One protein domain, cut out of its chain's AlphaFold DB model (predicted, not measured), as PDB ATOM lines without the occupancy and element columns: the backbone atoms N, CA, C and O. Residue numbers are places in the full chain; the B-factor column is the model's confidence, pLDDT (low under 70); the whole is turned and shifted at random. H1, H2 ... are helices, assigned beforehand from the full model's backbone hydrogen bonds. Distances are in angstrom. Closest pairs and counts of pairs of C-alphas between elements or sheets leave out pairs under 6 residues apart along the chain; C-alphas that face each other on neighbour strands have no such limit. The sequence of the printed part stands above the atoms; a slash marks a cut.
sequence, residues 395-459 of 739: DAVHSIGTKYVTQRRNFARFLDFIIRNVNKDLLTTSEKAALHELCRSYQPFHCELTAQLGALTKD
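This is residues 395 to 459 of the 739 residues of the protein "Non-canonical purine NTP pyrophosphatase, putative" of Babesia ovata (UniProt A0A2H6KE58). Three helices, H2, H3 and H4, form a small up-and-down bundle, each running against the one before, with H1 packed on H3's other side from H4. The 65 printed residues, all helix in class, hold H1 to H4 in order, compact, with radius of gyration of the C-alphas 10.9 A and spans 31 by 23 by 17 A.

H1, residues 395 to 403, touches H3, residues 429 to 445, with H3's residues 431 to 438 alone, at a steep tilt of 39 degrees; the closest C-alphas, His 398 and Ala 434, are 6.4 A apart. H2, residues 408 to 421, forms a hairpin with H3, closest C-alphas Arg 409 and Phe 445, 5.1 A. H3 and H4, residues 449 to 459, form another, at a shallow tilt of 25 degrees; C-alphas Gln 443 and Leu 449 are closest, 5.4 A. Every O i to N i+4 pair is within hydrogen-bond range in H1 and H2, 11 of 13 in H3, 6 of 7 in H4.

H1 begins at C-alpha 395 (-3.314, 30.812, -9.500); H2 measures 20.1 A, H3 25.2 A; H4 ends at C-alpha 459 (7.154, 48.935, -7.824).

The printed part has no cut and no long link; residues 453 to 459 are among those under pLDDT 70.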
ATOM      1  N   ASP A 395      -4.127  32.031  -9.426       84.94
ATOM      2  CA  ASP A 395      -3.314  30.812  -9.500       84.94
ATOM      3  C   ASP A 395      -3.799  29.869 -10.614       84.94
ATOM      4  O   ASP A 395      -2.995  29.348 -11.395       84.94
ATOM      5  N   ALA A 396      -5.120  29.700 -10.751       85.94
ATOM      6  CA  ALA A 396      -5.714  28.938 -11.844       85.94
ATOM      7  C   ALA A 396      -5.416  29.582 -13.202       85.94
ATOM      8  O   ALA A 396      -5.022  28.881 -14.133       85.94
ATOM      9  N   VAL A 397      -5.529  30.912 -13.311       88.00
ATOM     10  CA  VAL A 397      -5.177  31.657 -14.535       88.00
ATOM     11  C   VAL A 397      -3.720  31.409 -14.920       88.00
ATOM     12  O   VAL A 397      -3.435  31.174 -16.093       88.00
ATOM     13  N   HIS A 398      -2.800  31.415 -13.955       86.25
ATOM     14  CA  HIS A 398      -1.391  31.126 -14.208       86.25
ATOM     15  C   HIS A 398      -1.155  29.691 -14.688       86.25
ATOM     16  O   HIS A 398      -0.482  29.476 -15.698       86.25
ATOM     17  N   SER A 399      -1.747  28.705 -14.014       82.81
ATOM     18  CA  SER A 399      -1.639  27.294 -14.403       82.81
ATOM     19  C   SER A 399      -2.206  27.035 -15.806       82.81
ATOM     20  O   SER A 399      -1.554  26.416 -16.646       82.81
ATOM     21  N   ILE A 400      -3.386  27.588 -16.104       84.44
ATOM     22  CA  ILE A 400      -4.011  27.516 -17.432       84.44
ATOM     23  C   ILE A 400      -3.117  28.189 -18.471       84.44
ATOM     24  O   ILE A 400      -2.757  27.565 -19.467       84.44
ATOM     25  N   GLY A 401      -2.710  29.429 -18.203       72.00
ATOM     26  CA  GLY A 401      -1.909  30.251 -19.102       72.00
ATOM     27  C   GLY A 401      -0.546  29.660 -19.448       72.00
ATOM     28  O   GLY A 401      -0.042  29.897 -20.539       72.00
ATOM     29  N   THR A 402       0.059  28.880 -18.561       71.81
ATOM     30  CA  THR A 402       1.378  28.284 -18.812       71.81
ATOM     31  C   THR A 402       1.301  26.954 -19.558       71.81
ATOM     32  O   THR A 402       2.193  26.664 -20.354       71.81
ATOM     33  N   LYS A 403       0.244  26.161 -19.345       71.88
ATOM     34  CA  LYS A 403       0.194  24.762 -19.805       71.88
ATOM     35  C   LYS A 403      -0.888  24.441 -20.831       71.88
ATOM     36  O   LYS A 403      -0.674  23.588 -21.685       71.88
ATOM     37  N   TYR A 404      -2.046  25.091 -20.749       69.31
ATOM     38  CA  TYR A 404      -3.281  24.582 -21.360       69.31
ATOM     39  C   TYR A 404      -3.920  25.539 -22.376       69.31
ATOM     40  O   TYR A 404      -5.037  25.318 -22.829       69.31
ATOM     41  N   VAL A 405      -3.238  26.622 -22.753       71.88
ATOM     42  CA  VAL A 405      -3.774  27.580 -23.728       71.88
ATOM     43  C   VAL A 405      -3.400  27.183 -25.149       71.88
ATOM     44  O   VAL A 405      -2.233  27.218 -25.546       71.88
ATOM     45  N   THR A 406      -4.421  26.917 -25.953       64.38
ATOM     46  CA  THR A 406      -4.308  26.725 -27.403       64.38
ATOM     47  C   THR A 406      -4.490  28.056 -28.144       64.38
ATOM     48  O   THR A 406      -3.653  28.428 -28.971       64.38
ATOM     49  N   GLN A 407      -5.519  28.848 -27.811       70.44
ATOM     50  CA  GLN A 407      -5.793  30.139 -28.457       70.44
ATOM     51  C   GLN A 407      -5.128  31.319 -27.743       70.44
ATOM     52  O   GLN A 407      -5.766  32.132 -27.064       70.44
ATOM     53  N   ARG A 408      -3.820  31.472 -27.974       75.25
ATOM     54  CA  ARG A 408      -2.983  32.478 -27.294       75.25
ATOM     55  C   ARG A 408      -3.491  33.918 -27.411       75.25
ATOM     56  O   ARG A 408      -3.351  34.684 -26.465       75.25
ATOM     57  N   ARG A 409      -4.121  34.295 -28.530       70.75
ATOM     58  CA  ARG A 409      -4.674  35.649 -28.730       70.75
ATOM     59  C   ARG A 409      -5.898  35.932 -27.855       70.75
ATOM     60  O   ARG A 409      -6.009  37.025 -27.305       70.75
ATOM     61  N   ASN A 410      -6.812  34.971 -27.726       74.12
ATOM     62  CA  ASN A 410      -8.013  35.135 -26.901       74.12
ATOM     63  C   ASN A 410      -7.646  35.165 -25.420       74.12
ATOM     64  O   ASN A 410      -8.114  36.033 -24.685       74.12
ATOM     65  N   PHE A 411      -6.718  34.300 -25.020       80.38
ATOM     66  CA  PHE A 411      -6.187  34.314 -23.667       80.38
ATOM     67  C   PHE A 411      -5.405  35.600 -23.352       80.38
ATOM     68  O   PHE A 411      -5.574  36.168 -22.280       80.38
ATOM     69  N   ALA A 412      -4.617  36.135 -24.293       74.81
ATOM     70  CA  ALA A 412      -3.905  37.402 -24.100       74.81
ATOM     71  C   ALA A 412      -4.855  38.598 -23.880       74.81
ATOM     72  O   ALA A 412      -4.576  39.463 -23.050       74.81
ATOM     73  N   ARG A 413      -6.006  38.630 -24.569       83.62
ATOM     74  CA  ARG A 413      -7.071  39.625 -24.326       83.62
ATOM     75  C   ARG A 413      -7.702  39.466 -22.946       83.62
ATOM     76  O   ARG A 413      -7.940  40.455 -22.259       83.62
ATOM     77  N   PHE A 414      -7.957  38.226 -22.539       89.12
ATOM     78  CA  PHE A 414      -8.457  37.922 -21.203       89.12
ATOM     79  C   PHE A 414      -7.463  38.332 -20.105       89.12
ATOM     80  O   PHE A 414      -7.858  38.935 -19.109       89.12
ATOM     81  N   LEU A 415      -6.166  38.107 -20.318       89.00
ATOM     82  CA  LEU A 415      -5.112  38.535 -19.403       89.00
ATOM     83  C   LEU A 415      -5.072  40.064 -19.247       89.00
ATOM     84  O   LEU A 415      -4.998  40.566 -18.126       89.00
ATOM     85  N   ASP A 416      -5.178  40.816 -20.344       87.81
ATOM     86  CA  ASP A 416      -5.267  42.282 -20.291       87.81
ATOM     87  C   ASP A 416      -6.526  42.753 -19.543       87.81
ATOM     88  O   ASP A 416      -6.447  43.640 -18.690       87.81
ATOM     89  N   PHE A 417      -7.673  42.100 -19.761       89.31
ATOM     90  CA  PHE A 417      -8.894  42.354 -18.992       89.31
ATOM     91  C   PHE A 417      -8.700  42.146 -17.481       89.31
ATOM     92  O   PHE A 417      -9.123  43.003 -16.698       89.31
ATOM     93  N   ILE A 418      -8.043  41.059 -17.055       88.94
ATOM     94  CA  ILE A 418      -7.737  40.819 -15.635       88.94
ATOM     95  C   ILE A 418      -6.893  41.970 -15.087       88.94
ATOM     96  O   ILE A 418      -7.259  42.585 -14.089       88.94
ATOM     97  N   ILE A 419      -5.787  42.309 -15.751       88.25
ATOM     98  CA  ILE A 419      -4.825  43.291 -15.229       88.25
ATOM     99  C   ILE A 419      -5.429  44.697 -15.130       88.25
ATOM    100  O   ILE A 419      -5.054  45.467 -14.243       88.25
ATOM    101  N   ARG A 420      -6.371  45.040 -16.015       86.88
ATOM    102  CA  ARG A 420      -7.115  46.308 -15.952       86.88
ATOM    103  C   ARG A 420      -8.072  46.386 -14.764       86.88
ATOM    104  O   ARG A 420      -8.345  47.487 -14.298       86.88
ATOM    105  N   ASN A 421      -8.598  45.251 -14.304       86.69
ATOM    106  CA  ASN A 421      -9.619  45.210 -13.256       86.69
ATOM    107  C   ASN A 421      -9.068  44.831 -11.877       86.69
ATOM    108  O   ASN A 421      -9.675  45.198 -10.879       86.69
ATOM    109  N   VAL A 422      -7.937  44.131 -11.789       87.50
ATOM    110  CA  VAL A 422      -7.327  43.754 -10.507       87.50
ATOM    111  C   VAL A 422      -6.729  44.968  -9.796       87.50
ATOM    112  O   VAL A 422      -6.026  45.786 -10.395       87.50
ATOM    113  N   ASN A 423      -6.947  45.047  -8.481       82.25
ATOM    114  CA  ASN A 423      -6.266  46.023  -7.641       82.25
ATOM    115  C   ASN A 423      -4.798  45.615  -7.419       82.25
ATOM    116  O   ASN A 423      -4.495  44.732  -6.616       82.25
ATOM    117  N   LYS A 424      -3.886  46.281  -8.135       82.75
ATOM    118  CA  LYS A 424      -2.443  45.984  -8.151       82.75
ATOM    119  C   LYS A 424      -1.765  46.151  -6.784       82.75
ATOM    120  O   LYS A 424      -0.751  45.496  -6.537       82.75
ATOM    121  N   ASP A 425      -2.337  46.965  -5.899       77.94
ATOM    122  CA  ASP A 425      -1.791  47.239  -4.564       77.94
ATOM    123  C   ASP A 425      -2.043  46.088  -3.579       77.94
ATOM    124  O   ASP A 425      -1.310  45.931  -2.605       77.94
ATOM    125  N   LEU A 426      -3.068  45.269  -3.836       81.38
ATOM    126  CA  LEU A 426      -3.454  44.138  -2.986       81.38
ATOM    127  C   LEU A 426      -2.819  42.807  -3.418       81.38
ATOM    128  O   LEU A 426      -3.037  41.794  -2.757       81.38
ATOM    129  N   LEU A 427      -2.045  42.803  -4.508       82.38
ATOM    130  CA  LEU A 427      -1.375  41.608  -5.016       82.38
ATOM    131  C   LEU A 427      -0.155  41.239  -4.171       82.38
ATOM    132  O   LEU A 427       0.710  42.075  -3.890       82.38
ATOM    133  N   THR A 428      -0.040  39.956  -3.849       83.75
ATOM    134  CA  THR A 428       1.160  39.377  -3.243       83.75
ATOM    135  C   THR A 428       2.347  39.415  -4.212       83.75
ATOM    136  O   THR A 428       2.200  39.512  -5.432       83.75
ATOM    137  N   THR A 429       3.568  39.309  -3.680       82.12
ATOM    138  CA  THR A 429       4.792  39.272  -4.499       82.12
ATOM    139  C   THR A 429       4.809  38.094  -5.476       82.12
ATOM    140  O   THR A 429       5.292  38.246  -6.596       82.12
ATOM    141  N   SER A 430       4.262  36.939  -5.078       81.81
ATOM    142  CA  SER A 430       4.133  35.753  -5.932       81.81
ATOM    143  C   SER A 430       3.142  35.969  -7.073       81.81
ATOM    144  O   SER A 430       3.465  35.658  -8.215       81.81
ATOM    145  N   GLU A 431       1.980  36.571  -6.807       85.25
ATOM    146  CA  GLU A 431       0.980  36.859  -7.845       85.25
ATOM    147  C   GLU A 431       1.491  37.903  -8.846       85.25
ATOM    148  O   GLU A 431       1.295  37.754 -10.053       85.25
ATOM    149  N   LYS A 432       2.206  38.936  -8.371       85.12
ATOM    150  CA  LYS A 432       2.863  39.915  -9.256       85.12
ATOM    151  C   LYS A 432       3.881  39.235 -10.178       85.12
ATOM    152  O   LYS A 432       3.918  39.554 -11.366       85.12
ATOM    153  N   ALA A 433       4.683  38.304  -9.657       82.94
ATOM    154  CA  ALA A 433       5.660  37.556 -10.449       82.94
ATOM    155  C   ALA A 433       4.985  36.653 -11.496       82.94
ATOM    156  O   ALA A 433       5.341  36.732 -12.671       82.94
ATOM    157  N   ALA A 434       3.966  35.889 -11.091       83.00
ATOM    158  CA  ALA A 434       3.189  35.008 -11.962       83.00
ATOM    159  C   ALA A 434       2.503  35.777 -13.106       83.00
ATOM    160  O   ALA A 434       2.633  35.424 -14.278       83.00
ATOM    161  N   LEU A 435       1.818  36.886 -12.800       86.75
ATOM    162  CA  LEU A 435       1.183  37.723 -13.824       86.75
ATOM    163  C   LEU A 435       2.206  38.352 -14.769       86.75
ATOM    164  O   LEU A 435       1.953  38.467 -15.967       86.75
ATOM    165  N   HIS A 436       3.363  38.756 -14.250       83.31
ATOM    166  CA  HIS A 436       4.425  39.332 -15.062       83.31
ATOM    167  C   HIS A 436       5.057  38.299 -16.010       83.31
ATOM    168  O   HIS A 436       5.333  38.632 -17.164       83.31
ATOM    169  N   GLU A 437       5.237  37.055 -15.566       80.69
ATOM    170  CA  GLU A 437       5.661  35.941 -16.419       80.69
ATOM    171  C   GLU A 437       4.658  35.694 -17.553       80.69
ATOM    172  O   GLU A 437       5.041  35.724 -18.723       80.69
ATOM    173  N   LEU A 438       3.363  35.580 -17.234       79.81
ATOM    174  CA  LEU A 438       2.316  35.448 -18.251       79.81
ATOM    175  C   LEU A 438       2.326  36.629 -19.224       79.81
ATOM    176  O   LEU A 438       2.282  36.433 -20.435       79.81
ATOM    177  N   CYS A 439       2.430  37.863 -18.731       82.38
ATOM    178  CA  CYS A 439       2.460  39.036 -19.599       82.38
ATOM    179  C   CYS A 439       3.625  38.993 -20.585       82.38
ATOM    180  O   CYS A 439       3.428  39.337 -21.745       82.38
ATOM    181  N   ARG A 440       4.816  38.555 -20.158       75.00
ATOM    182  CA  ARG A 440       5.965  38.382 -21.061       75.00
ATOM    183  C   ARG A 440       5.690  37.317 -22.118       75.00
ATOM    184  O   ARG A 440       5.937  37.559 -23.295       75.00
ATOM    185  N   SER A 441       5.137  36.179 -21.710       70.62
ATOM    186  CA  SER A 441       4.825  35.059 -22.606       70.62
ATOM    187  C   SER A 441       3.725  35.390 -23.621       70.62
ATOM    188  O   SER A 441       3.756  34.897 -24.749       70.62
ATOM    189  N   TYR A 442       2.768  36.248 -23.248       72.88
ATOM    190  CA  TYR A 442       1.607  36.595 -24.073       72.88
ATOM    191  C   TYR A 442       1.693  37.953 -24.784       72.88
ATOM    192  O   TYR A 442       0.893  38.208 -25.688       72.88
ATOM    193  N   GLN A 443       2.684  38.791 -24.457       74.31
ATOM    194  CA  GLN A 443       2.943  40.077 -25.117       74.31
ATOM    195  C   GLN A 443       2.930  39.998 -26.658       74.31
ATOM    196  O   GLN A 443       2.323  40.880 -27.269       74.31
ATOM    197  N   PRO A 444       3.515  38.969 -27.316       65.62
ATOM    198  CA  PRO A 444       3.524  38.897 -28.780       65.62
ATOM    199  C   PRO A 444       2.125  38.813 -29.408       65.62
ATOM    200  O   PRO A 444       1.958  39.118 -30.585       65.62
ATOM    201  N   PHE A 445       1.111  38.404 -28.640       65.25
ATOM    202  CA  PHE A 445      -0.245  38.164 -29.136       65.25
ATOM    203  C   PHE A 445      -1.220  39.311 -28.821       65.25
ATOM    204  O   PHE A 445      -2.312  39.344 -29.396       65.25
ATOM    205  N   HIS A 446      -0.845  40.246 -27.936       70.31
ATOM    206  CA  HIS A 446      -1.642  41.429 -27.583       70.31
ATOM    207  C   HIS A 446      -0.742  42.574 -27.091       70.31
ATOM    208  O   HIS A 446      -0.251  42.563 -25.962       70.31
ATOM    209  N   CYS A 447      -0.526  43.582 -27.941       73.38
ATOM    210  CA  CYS A 447       0.467  44.638 -27.717       73.38
ATOM    211  C   CYS A 447       0.220  45.482 -26.453       73.38
ATOM    212  O   CYS A 447       1.183  45.957 -25.844       73.38
ATOM    213  N   GLU A 448      -1.038  45.617 -26.016       78.00
ATOM    214  CA  GLU A 448      -1.429  46.387 -24.826       78.00
ATOM    215  C   GLU A 448      -0.840  45.807 -23.523       78.00
ATOM    216  O   GLU A 448      -0.602  46.549 -22.567       78.00
ATOM    217  N   LEU A 449      -0.473  44.516 -23.506       77.06
ATOM    218  CA  LEU A 449       0.234  43.889 -22.380       77.06
ATOM    219  C   LEU A 449       1.626  44.498 -22.139       77.06
ATOM    220  O   LEU A 449       2.114  44.493 -21.009       77.06
ATOM    221  N   THR A 450       2.249  45.095 -23.162       71.00
ATOM    222  CA  THR A 450       3.547  45.785 -23.029       71.00
ATOM    223  C   THR A 450       3.451  46.984 -22.084       71.00
ATOM    224  O   THR A 450       4.333  47.204 -21.254       71.00
ATOM    225  N   ALA A 451       2.352  47.741 -22.164       71.75
ATOM    226  CA  ALA A 451       2.106  48.865 -21.264       71.75
ATOM    227  C   ALA A 451       1.866  48.381 -19.823       71.75
ATOM    228  O   ALA A 451       2.334  49.001 -18.864       71.75
ATOM    229  N   GLN A 452       1.200  47.233 -19.667       72.81
ATOM    230  CA  GLN A 452       0.926  46.628 -18.363       72.81
ATOM    231  C   GLN A 452       2.184  46.057 -17.687       72.81
ATOM    232  O   GLN A 452       2.335  46.203 -16.472       72.81
ATOM    233  N   LEU A 453       3.135  45.502 -18.453       66.69
ATOM    234  CA  LEU A 453       4.451  45.067 -17.954       66.69
ATOM    235  C   LEU A 453       5.221  46.213 -17.284       66.69
ATOM    236  O   LEU A 453       5.820  46.030 -16.221       66.69
ATOM    237  N   GLY A 454       5.168  47.412 -17.872       63.16
ATOM    238  CA  GLY A 454       5.773  48.618 -17.299       63.16
ATOM    239  C   GLY A 454       5.124  49.055 -15.980       63.16
ATOM    240  O   GLY A 454       5.813  49.539 -15.082       63.16
ATOM    241  N   ALA A 455       3.812  48.857 -15.831       66.62
ATOM    242  CA  ALA A 455       3.088  49.172 -14.601       66.62
ATOM    243  C   ALA A 455       3.384  48.168 -13.474       66.62
ATOM    244  O   ALA A 455       3.539  48.577 -12.330       66.62
ATOM    245  N   LEU A 456       3.516  46.876 -13.795       67.88
ATOM    246  CA  LEU A 456       3.844  45.829 -12.820       67.88
ATOM    247  C   LEU A 456       5.304  45.896 -12.327       67.88
ATOM    248  O   LEU A 456       5.607  45.425 -11.236       67.88
ATOM    249  N   THR A 457       6.213  46.494 -13.107       60.69
ATOM    250  CA  THR A 457       7.650  46.600 -12.778       60.69
ATOM    251  C   THR A 457       8.043  47.882 -12.042       60.69
ATOM    252  O   THR A 457       9.100  47.904 -11.405       60.69
ATOM    253  N   LYS A 458       7.225  48.944 -12.096       55.38
ATOM    254  CA  LYS A 458       7.534  50.233 -11.447       55.38
ATOM    255  C   LYS A 458       7.650  50.146  -9.918       55.38
ATOM    256  O   LYS A 458       8.407  50.930  -9.355       55.38
ATOM    257  N   ASP A 459       7.042  49.148  -9.277       47.59
ATOM    258  CA  ASP A 459       7.154  48.935  -7.824       47.59
ATOM    259  C   ASP A 459       8.468  48.266  -7.384       47.59
ATOM    260  O   ASP A 459       8.864  48.395  -6.229       47.59
TER     261      ASP A 459